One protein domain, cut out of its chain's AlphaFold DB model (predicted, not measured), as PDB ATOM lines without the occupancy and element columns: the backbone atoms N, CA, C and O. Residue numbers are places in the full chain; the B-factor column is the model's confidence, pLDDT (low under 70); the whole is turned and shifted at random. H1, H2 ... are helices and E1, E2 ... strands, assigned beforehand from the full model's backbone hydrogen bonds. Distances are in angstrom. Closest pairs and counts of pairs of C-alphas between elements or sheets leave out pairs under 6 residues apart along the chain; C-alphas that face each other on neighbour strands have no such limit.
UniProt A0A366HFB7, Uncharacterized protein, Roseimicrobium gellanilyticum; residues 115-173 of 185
ATOM      1  N   ALA A 115      29.467  -1.471   3.417       91.31
ATOM      2  CA  ALA A 115      28.052  -1.702   3.731       91.31
ATOM      3  C   ALA A 115      27.109  -0.544   3.353       91.31
ATOM      4  O   ALA A 115      26.183  -0.750   2.577       91.31
ATOM      5  N   ALA A 116      27.363   0.668   3.859       92.56
ATOM      6  CA  ALA A 116      26.498   1.822   3.594       92.56
ATOM      7  C   ALA A 116      26.462   2.177   2.100       92.56
ATOM      8  O   ALA A 116      25.394   2.351   1.523       92.56
ATOM      9  N   LEU A 117      27.635   2.184   1.459       94.88
ATOM     10  CA  LEU A 117      27.743   2.456   0.031       94.88
ATOM     11  C   LEU A 117      27.066   1.360  -0.807       94.88
ATOM     12  O   LEU A 117      26.484   1.648  -1.840       94.88
ATOM     13  N   ALA A 118      27.120   0.097  -0.387       95.75
ATOM     14  CA  ALA A 118      26.475  -0.992  -1.112       95.75
ATOM     15  C   ALA A 118      24.947  -0.844  -1.135       95.75
ATOM     16  O   ALA A 118      24.348  -1.086  -2.179       95.75
ATOM     17  N   VAL A 119      24.338  -0.414  -0.024       95.44
ATOM     18  CA  VAL A 119      22.894  -0.126   0.057       95.44
ATOM     19  C   VAL A 119      22.522   1.007  -0.894       95.44
ATOM     20  O   VAL A 119      21.673   0.814  -1.761       95.44
ATOM     21  N   GLU A 120      23.227   2.136  -0.802       94.94
ATOM     22  CA  GLU A 120      23.021   3.306  -1.667       94.94
ATOM     23  C   GLU A 120      23.111   2.938  -3.158       94.94
ATOM     24  O   GLU A 120      22.234   3.267  -3.958       94.94
ATOM     25  N   LEU A 121      24.152   2.193  -3.539       95.38
ATOM     26  CA  LEU A 121      24.354   1.787  -4.927       95.38
ATOM     27  C   LEU A 121      23.320   0.760  -5.395       95.38
ATOM     28  O   LEU A 121      22.877   0.835  -6.539       95.38
ATOM     29  N   ALA A 122      22.916  -0.185  -4.546       93.94
ATOM     30  CA  ALA A 122      21.888  -1.163  -4.892       93.94
ATOM     31  C   ALA A 122      20.519  -0.497  -5.111       93.94
ATOM     32  O   ALA A 122      19.806  -0.847  -6.053       93.94
ATOM     33  N   GLU A 123      20.161   0.493  -4.289       93.94
ATOM     34  CA  GLU A 123      18.940   1.283  -4.478       93.94
ATOM     35  C   GLU A 123      18.974   2.084  -5.782       93.94
ATOM     36  O   GLU A 123      18.009   2.035  -6.550       93.94
ATOM     37  N   ALA A 124      20.094   2.750  -6.081       92.88
ATOM     38  CA  ALA A 124      20.268   3.471  -7.341       92.88
ATOM     39  C   ALA A 124      20.134   2.538  -8.559       92.88
ATOM     40  O   ALA A 124      19.454   2.885  -9.525       92.88
ATOM     41  N   ILE A 125      20.706   1.329  -8.489       92.38
ATOM     42  CA  ILE A 125      20.592   0.310  -9.545       92.38
ATOM     43  C   ILE A 125      19.136  -0.129  -9.735       92.38
ATOM     44  O   ILE A 125      18.646  -0.132 -10.863       92.38
ATOM     45  N   ARG A 126      18.416  -0.455  -8.653       90.88
ATOM     46  CA  ARG A 126      16.999  -0.862  -8.734       90.88
ATOM     47  C   ARG A 126      16.113   0.214  -9.347       90.88
ATOM     48  O   ARG A 126      15.195  -0.100 -10.094       90.88
ATOM     49  N   GLN A 127      16.390   1.472  -9.020       90.19
ATOM     50  CA  GLN A 127      15.612   2.615  -9.492       90.19
ATOM     51  C   GLN A 127      16.046   3.102 -10.881       90.19
ATOM     52  O   GLN A 127      15.450   4.046 -11.395       90.19
ATOM     53  N   GLY A 128      17.086   2.505 -11.480       88.19
ATOM     54  CA  GLY A 128      17.646   2.970 -12.750       88.19
ATOM     55  C   GLY A 128      18.197   4.397 -12.680       88.19
ATOM     56  O   GLY A 128      18.185   5.104 -13.685       88.19
ATOM     57  N   LYS A 129      18.621   4.849 -11.493       90.00
ATOM     58  CA  LYS A 129      19.106   6.213 -11.270       90.00
ATOM     59  C   LYS A 129      20.593   6.325 -11.567       90.00
ATOM     60  O   LYS A 129      21.388   5.429 -11.265       90.00
ATOM     61  N   ASP A 130      20.977   7.475 -12.105       88.69
ATOM     62  CA  ASP A 130      22.382   7.835 -12.217       88.69
ATOM     63  C   ASP A 130      23.001   8.031 -10.836       88.69
ATOM     64  O   ASP A 130      22.393   8.566  -9.907       88.69
ATOM     65  N   HIS A 131      24.245   7.586 -10.710       92.50
ATOM     66  CA  HIS A 131      25.032   7.746  -9.503       92.50
ATOM     67  C   HIS A 131      26.498   7.896  -9.896       92.50
ATOM     68  O   HIS A 131      27.010   7.086 -10.662       92.50
ATOM     69  N   GLN A 132      27.205   8.877  -9.329       92.75
ATOM     70  CA  GLN A 132      28.597   9.199  -9.695       92.75
ATOM     71  C   GLN A 132      29.557   7.995  -9.619       92.75
ATOM     72  O   GLN A 132      30.519   7.896 -10.372       92.75
ATOM     73  N   LYS A 133      29.278   7.040  -8.719       92.75
ATOM     74  CA  LYS A 133      30.088   5.824  -8.548       92.75
ATOM     75  C   LYS A 133      29.700   4.662  -9.472       92.75
ATOM     76  O   LYS A 133      30.394   3.640  -9.443       92.75
ATOM     77  N   LEU A 134      28.640   4.799 -10.267       92.94
ATOM     78  CA  LEU A 134      28.146   3.798 -11.210       92.94
ATOM     79  C   LEU A 134      28.360   4.264 -12.647       92.94
ATOM     80  O   LEU A 134      28.261   5.439 -12.971       92.94
ATOM     81  N   LEU A 135      28.638   3.308 -13.521       91.56
ATOM     82  CA  LEU A 135      28.756   3.509 -14.955       91.56
ATOM     83  C   LEU A 135      27.746   2.593 -15.636       91.56
ATOM     84  O   LEU A 135      27.979   1.385 -15.766       91.56
ATOM     85  N   TRP A 136      26.625   3.174 -16.053       89.62
ATOM     86  CA  TRP A 136      25.614   2.492 -16.847       89.62
ATOM     87  C   TRP A 136      26.159   2.205 -18.249       89.62
ATOM     88  O   TRP A 136      26.709   3.073 -18.927       89.62
ATOM     89  N   ARG A 137      26.051   0.950 -18.682       86.94
ATOM     90  CA  ARG A 137      26.501   0.474 -19.992       86.94
ATOM     91  C   ARG A 137      25.312  -0.006 -20.814       86.94
ATOM     92  O   ARG A 137      24.219  -0.254 -20.307       86.94
ATOM     93  N   LYS A 138      25.556  -0.200 -22.112       78.50
ATOM     94  CA  LYS A 138      24.577  -0.776 -23.046       78.50
ATOM     95  C   LYS A 138      24.026  -2.103 -22.503       78.50
ATOM     96  O   LYS A 138      24.758  -2.868 -21.876       78.50
ATOM     97  N   LYS A 139      22.752  -2.388 -22.800       78.81
ATOM     98  CA  LYS A 139      22.018  -3.594 -22.362       78.81
ATOM     99  C   LYS A 139      21.810  -3.696 -20.841       78.81
ATOM    100  O   LYS A 139      21.785  -4.800 -20.307       78.81
ATOM    101  N   GLY A 140      21.709  -2.561 -20.146       79.94
ATOM    102  CA  GLY A 140      21.387  -2.529 -18.716       79.94
ATOM    103  C   GLY A 140      22.482  -3.107 -17.818       79.94
ATOM    104  O   GLY A 140      22.194  -3.541 -16.719       79.94
ATOM    105  N   THR A 141      23.737  -3.157 -18.273       86.19
ATOM    106  CA  THR A 141      24.853  -3.592 -17.418       86.19
ATOM    107  C   THR A 141      25.387  -2.404 -16.625       86.19
ATOM    108  O   THR A 141      25.648  -1.356 -17.209       86.19
ATOM    109  N   VAL A 142      25.632  -2.575 -15.327       90.44
ATOM    110  CA  VAL A 142      26.221  -1.535 -14.472       90.44
ATOM    111  C   VAL A 142      27.632  -1.931 -14.060       90.44
ATOM    112  O   VAL A 142      27.883  -3.065 -13.653       90.44
ATOM    113  N   ALA A 143      28.576  -1.000 -14.178       90.62
ATOM    114  CA  ALA A 143      29.935  -1.161 -13.673       90.62
ATOM    115  C   ALA A 143      30.222  -0.158 -12.551       90.62
ATOM    116  O   ALA A 143      29.660   0.930 -12.518       90.62
ATOM    117  N   LEU A 144      31.147  -0.506 -11.656       91.75
ATOM    118  CA  LEU A 144      31.697   0.455 -10.704       91.75
ATOM    119  C   LEU A 144      32.672   1.397 -11.418       91.75
ATOM    120  O   LEU A 144      33.506   0.953 -12.213       91.75
ATOM    121  N   SER A 145      32.590   2.679 -11.083       90.75
ATOM    122  CA  SER A 145      33.566   3.712 -11.455       90.75
ATOM    123  C   SER A 145      34.987   3.406 -10.946       90.75
ATOM    124  O   SER A 145      35.221   2.548 -10.081       90.75
ATOM    125  N   GLY A 146      35.973   4.114 -11.506       84.62
ATOM    126  CA  GLY A 146      37.386   3.984 -11.135       84.62
ATOM    127  C   GLY A 146      37.649   4.285  -9.656       84.62
ATOM    128  O   GLY A 146      38.396   3.546  -9.010       84.62
ATOM    129  N   ASP A 147      36.950   5.280  -9.130       89.38
ATOM    130  CA  ASP A 147      37.039   5.907  -7.808       89.38
ATOM    131  C   ASP A 147      35.875   5.510  -6.873       89.38
ATOM    132  O   ASP A 147      35.624   6.124  -5.831       89.38
ATOM    133  N   ALA A 148      35.157   4.429  -7.207       90.75
ATOM    134  CA  ALA A 148      34.066   3.909  -6.382       90.75
ATOM    135  C   ALA A 148      34.497   3.644  -4.927       90.75
ATOM    136  O   ALA A 148      33.714   3.850  -3.999       90.75
ATOM    137  N   VAL A 149      35.753   3.240  -4.721       92.31
ATOM    138  CA  VAL A 149      36.345   2.936  -3.412       92.31
ATOM    139  C   VAL A 149      37.515   3.877  -3.115       92.31
ATOM    140  O   VAL A 149      38.116   4.387  -4.058       92.31
ATOM    141  N   PRO A 150      37.893   4.072  -1.835       89.31
ATOM    142  CA  PRO A 150      39.057   4.880  -1.499       89.31
ATOM    143  C   PRO A 150      40.327   4.354  -2.159       89.31
ATOM    144  O   PRO A 150      40.512   3.135  -2.285       89.31
ATOM    145  N   ASP A 151      41.215   5.281  -2.495       85.19
ATOM    146  CA  ASP A 151      42.473   4.989  -3.167       85.19
ATOM    147  C   ASP A 151      43.476   4.242  -2.262       85.19
ATOM    148  O   ASP A 151      43.304   4.123  -1.037       85.19
ATOM    149  N   GLY A 152      44.503   3.666  -2.878       82.12
ATOM    150  CA  GLY A 152      45.583   2.944  -2.219       82.12
ATOM    151  C   GLY A 152      46.341   2.030  -3.179       82.12
ATOM    152  O   GLY A 152      46.192   2.089  -4.397       82.12
ATOM    153  N   PHE A 153      47.143   1.120  -2.627       81.31
ATOM    154  CA  PHE A 153      47.878   0.150  -3.439       81.31
ATOM    155  C   PHE A 153      46.939  -0.690  -4.312       81.31
ATOM    156  O   PHE A 153      45.840  -1.057  -3.886       81.31
ATOM    157  N   LYS A 154      47.398  -1.046  -5.520       79.94
ATOM    158  CA  LYS A 154      46.597  -1.748  -6.543       79.94
ATOM    159  C   LYS A 154      45.830  -2.951  -5.981       79.94
ATOM    160  O   LYS A 154      44.634  -3.088  -6.224       79.94
ATOM    161  N   GLN A 155      46.491  -3.790  -5.180       80.81
ATOM    162  CA  GLN A 155      45.871  -4.969  -4.567       80.81
ATOM    163  C   GLN A 155      44.801  -4.598  -3.526       80.81
ATOM    164  O   GLN A 155      43.753  -5.242  -3.456       80.81
ATOM    165  N   THR A 156      45.021  -3.537  -2.745       84.50
ATOM    166  CA  THR A 156      44.046  -3.025  -1.774       84.50
ATOM    167  C   THR A 156      42.813  -2.465  -2.475       84.50
ATOM    168  O   THR A 156      41.695  -2.811  -2.094       84.50
ATOM    169  N   VAL A 157      42.995  -1.651  -3.516       88.69
ATOM    170  CA  VAL A 157      41.889  -1.098  -4.314       88.69
ATOM    171  C   VAL A 157      41.098  -2.221  -4.983       88.69
ATOM    172  O   VAL A 157      39.870  -2.242  -4.888       88.69
ATOM    173  N   ALA A 158      41.778  -3.206  -5.580       87.50
ATOM    174  CA  ALA A 158      41.130  -4.379  -6.166       87.50
ATOM    175  C   ALA A 158      40.305  -5.162  -5.129       87.50
ATOM    176  O   ALA A 158      39.136  -5.469  -5.369       87.50
ATOM    177  N   GLY A 159      40.872  -5.415  -3.944       88.38
ATOM    178  CA  GLY A 159      40.172  -6.082  -2.846       88.38
ATOM    179  C   GLY A 159      38.962  -5.295  -2.333       88.38
ATOM    180  O   GLY A 159      37.917  -5.884  -2.065       88.38
ATOM    181  N   ARG A 160      39.061  -3.963  -2.241       92.25
ATOM    182  CA  ARG A 160      37.934  -3.090  -1.869       92.25
ATOM    183  C   ARG A 160      36.818  -3.141  -2.913       92.25
ATOM    184  O   ARG A 160      35.662  -3.318  -2.539       92.25
ATOM    185  N   LYS A 161      37.151  -3.053  -4.207       92.38
ATOM    186  CA  LYS A 161      36.167  -3.159  -5.301       92.38
ATOM    187  C   LYS A 161      35.465  -4.512  -5.299       92.38
ATOM    188  O   LYS A 161      34.251  -4.548  -5.452       92.38
ATOM    189  N   LYS A 162      36.205  -5.605  -5.087       90.88
ATOM    190  CA  LYS A 162      35.630  -6.951  -4.962       90.88
ATOM    191  C   LYS A 162      34.615  -7.018  -3.816       90.88
ATOM    192  O   LYS A 162      33.468  -7.369  -4.056       90.88
ATOM    193  N   LYS A 163      34.994  -6.562  -2.618       91.81
ATOM    194  CA  LYS A 163      34.091  -6.523  -1.454       91.81
ATOM    195  C   LYS A 163      32.852  -5.653  -1.681       91.81
ATOM    196  O   LYS A 163      31.780  -5.992  -1.197       91.81
ATOM    197  N   LEU A 164      32.991  -4.531  -2.396       94.69
ATOM    198  CA  LEU A 164      31.847  -3.686  -2.749       94.69
ATOM    199  C   LEU A 164      30.871  -4.424  -3.664       94.69
ATOM    200  O   LEU A 164      29.672  -4.401  -3.416       94.69
ATOM    201  N   LYS A 165      31.388  -5.088  -4.705       92.00
ATOM    202  CA  LYS A 165      30.571  -5.871  -5.638       92.00
ATOM    203  C   LYS A 165      29.833  -7.000  -4.932       92.00
ATOM    204  O   LYS A 165      28.634  -7.125  -5.133       92.00
ATOM    205  N   GLU A 166      30.525  -7.759  -4.085       92.25
ATOM    206  CA  GLU A 166      29.927  -8.844  -3.297       92.25
ATOM    207  C   GLU A 166      28.786  -8.322  -2.412       92.25
ATOM    208  O   GLU A 166      27.699  -8.895  -2.408       92.25
ATOM    209  N   ALA A 167      28.994  -7.193  -1.727       94.44
ATOM    210  CA  ALA A 167      27.968  -6.579  -0.887       94.44
ATOM    211  C   ALA A 167      26.751  -6.088  -1.697       94.44
ATOM    212  O   ALA A 167      25.617  -6.304  -1.283       94.44
ATOM    213  N   ILE A 168      26.968  -5.463  -2.861       94.00
ATOM    214  CA  ILE A 168      25.876  -5.036  -3.754       94.00
ATOM    215  C   ILE A 168      25.114  -6.254  -4.289       94.00
ATOM    216  O   ILE A 168      23.886  -6.268  -4.256       94.00
ATOM    217  N   ALA A 169      25.828  -7.284  -4.753       91.50
ATOM    218  CA  ALA A 169      25.232  -8.505  -5.287       91.50
ATOM    219  C   ALA A 169      24.375  -9.222  -4.236       91.50
ATOM    220  O   ALA A 169      23.282  -9.685  -4.546       91.50
ATOM    221  N   GLN A 170      24.823  -9.247  -2.978       92.12
ATOM    222  CA  GLN A 170      24.040  -9.802  -1.875       92.12
ATOM    223  C   GLN A 170      22.723  -9.042  -1.648       92.12
ATOM    224  O   GLN A 170      21.714  -9.665  -1.329       92.12
ATOM    225  N   ILE A 171      22.714  -7.715  -1.820       93.94
ATOM    226  CA  ILE A 171      21.510  -6.887  -1.645       93.94
ATOM    227  C   ILE A 171      20.563  -7.030  -2.836       93.94
ATOM    228  O   ILE A 171      19.348  -7.102  -2.641       93.94
ATOM    229  N   LEU A 172      21.095  -7.032  -4.061       91.38
ATOM    230  CA  LEU A 172      20.293  -7.123  -5.282       91.38
ATOM    231  C   LEU A 172      19.756  -8.536  -5.540       91.38
ATOM    232  O   LEU A 172      18.709  -8.671  -6.165       91.38
ATOM    233  N   GLY A 173      20.438  -9.571  -5.047       88.62
ATOM    234  CA  GLY A 173      20.026 -10.958  -5.225       88.62
ATOM    235  C   GLY A 173      20.067 -11.404  -6.689       88.62
ATOM    236  O   GLY A 173      20.923 -10.986  -7.470       88.62
TER     237      GLY A 173
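AT A GLANCE: This is residues 115 to 173 of the 185 residues of an uncharacterized protein of Roseimicrobium gellanilyticum (UniProt A0A366HFB7). A long helix, H2, is crossed near its last part by a shorter helix, H1, and a small two-stranded hairpin, E1 and E2, sits to one side of the two with little contact to either. The first half of H2 reaches away from H1. The printed part has 59 residues, with two named helices and two named strands in the order H1, E1, E2, H2; the sheet, order E1 - E2, is antiparallel and the class is mostly helix. The whole is compact, with a radius of gyration of the C-alphas of 11.3 A and spans of 32 by 22 by 16 A.

HOW THE PARTS SIT: E1, residues 134 to 137, and E2, residues 141 to 144, form an antiparallel hairpin, with 149 degrees between their directions. N 135 and O 143, 2.8 A apart, and N 143 and O 135, 2.9 A apart, are within hydrogen-bond range. H1, residues 115 to 126, has one pair of C-alphas within 8 A of E1, those of Leu 121 and Leu 134, 7.6 A apart. H2, residues 154 to 173, touches H1 with residues 164 to 172 alone; their closest C-alphas, of Ala 118 and Ile 168, are 4.9 A apart. H1 and H2 run the same way at a steep tilt of 56 degrees. E1 and H2 are apart. In H1 and H2 every O i to N i+4 pair is within hydrogen-bond range.

IN THESE COORDINATES: H1 begins at C-alpha 115 (28.052, -1.702, 3.731) and measures 16.7 A. E1 measures 9.5 A and E2 10.4 A. H2 measures 28.2 A and ends at C-alpha 173 (20.026, -10.958, -5.225).

THE WHOLE: The C-alphas farthest apart, of Gln 127 and Phe 153, are 32.9 A apart. The printed part has no cut. The link E1 to E2 is tight; H1 to E1 and E2 to H2 are short. No printed residue is under 70 in pLDDT.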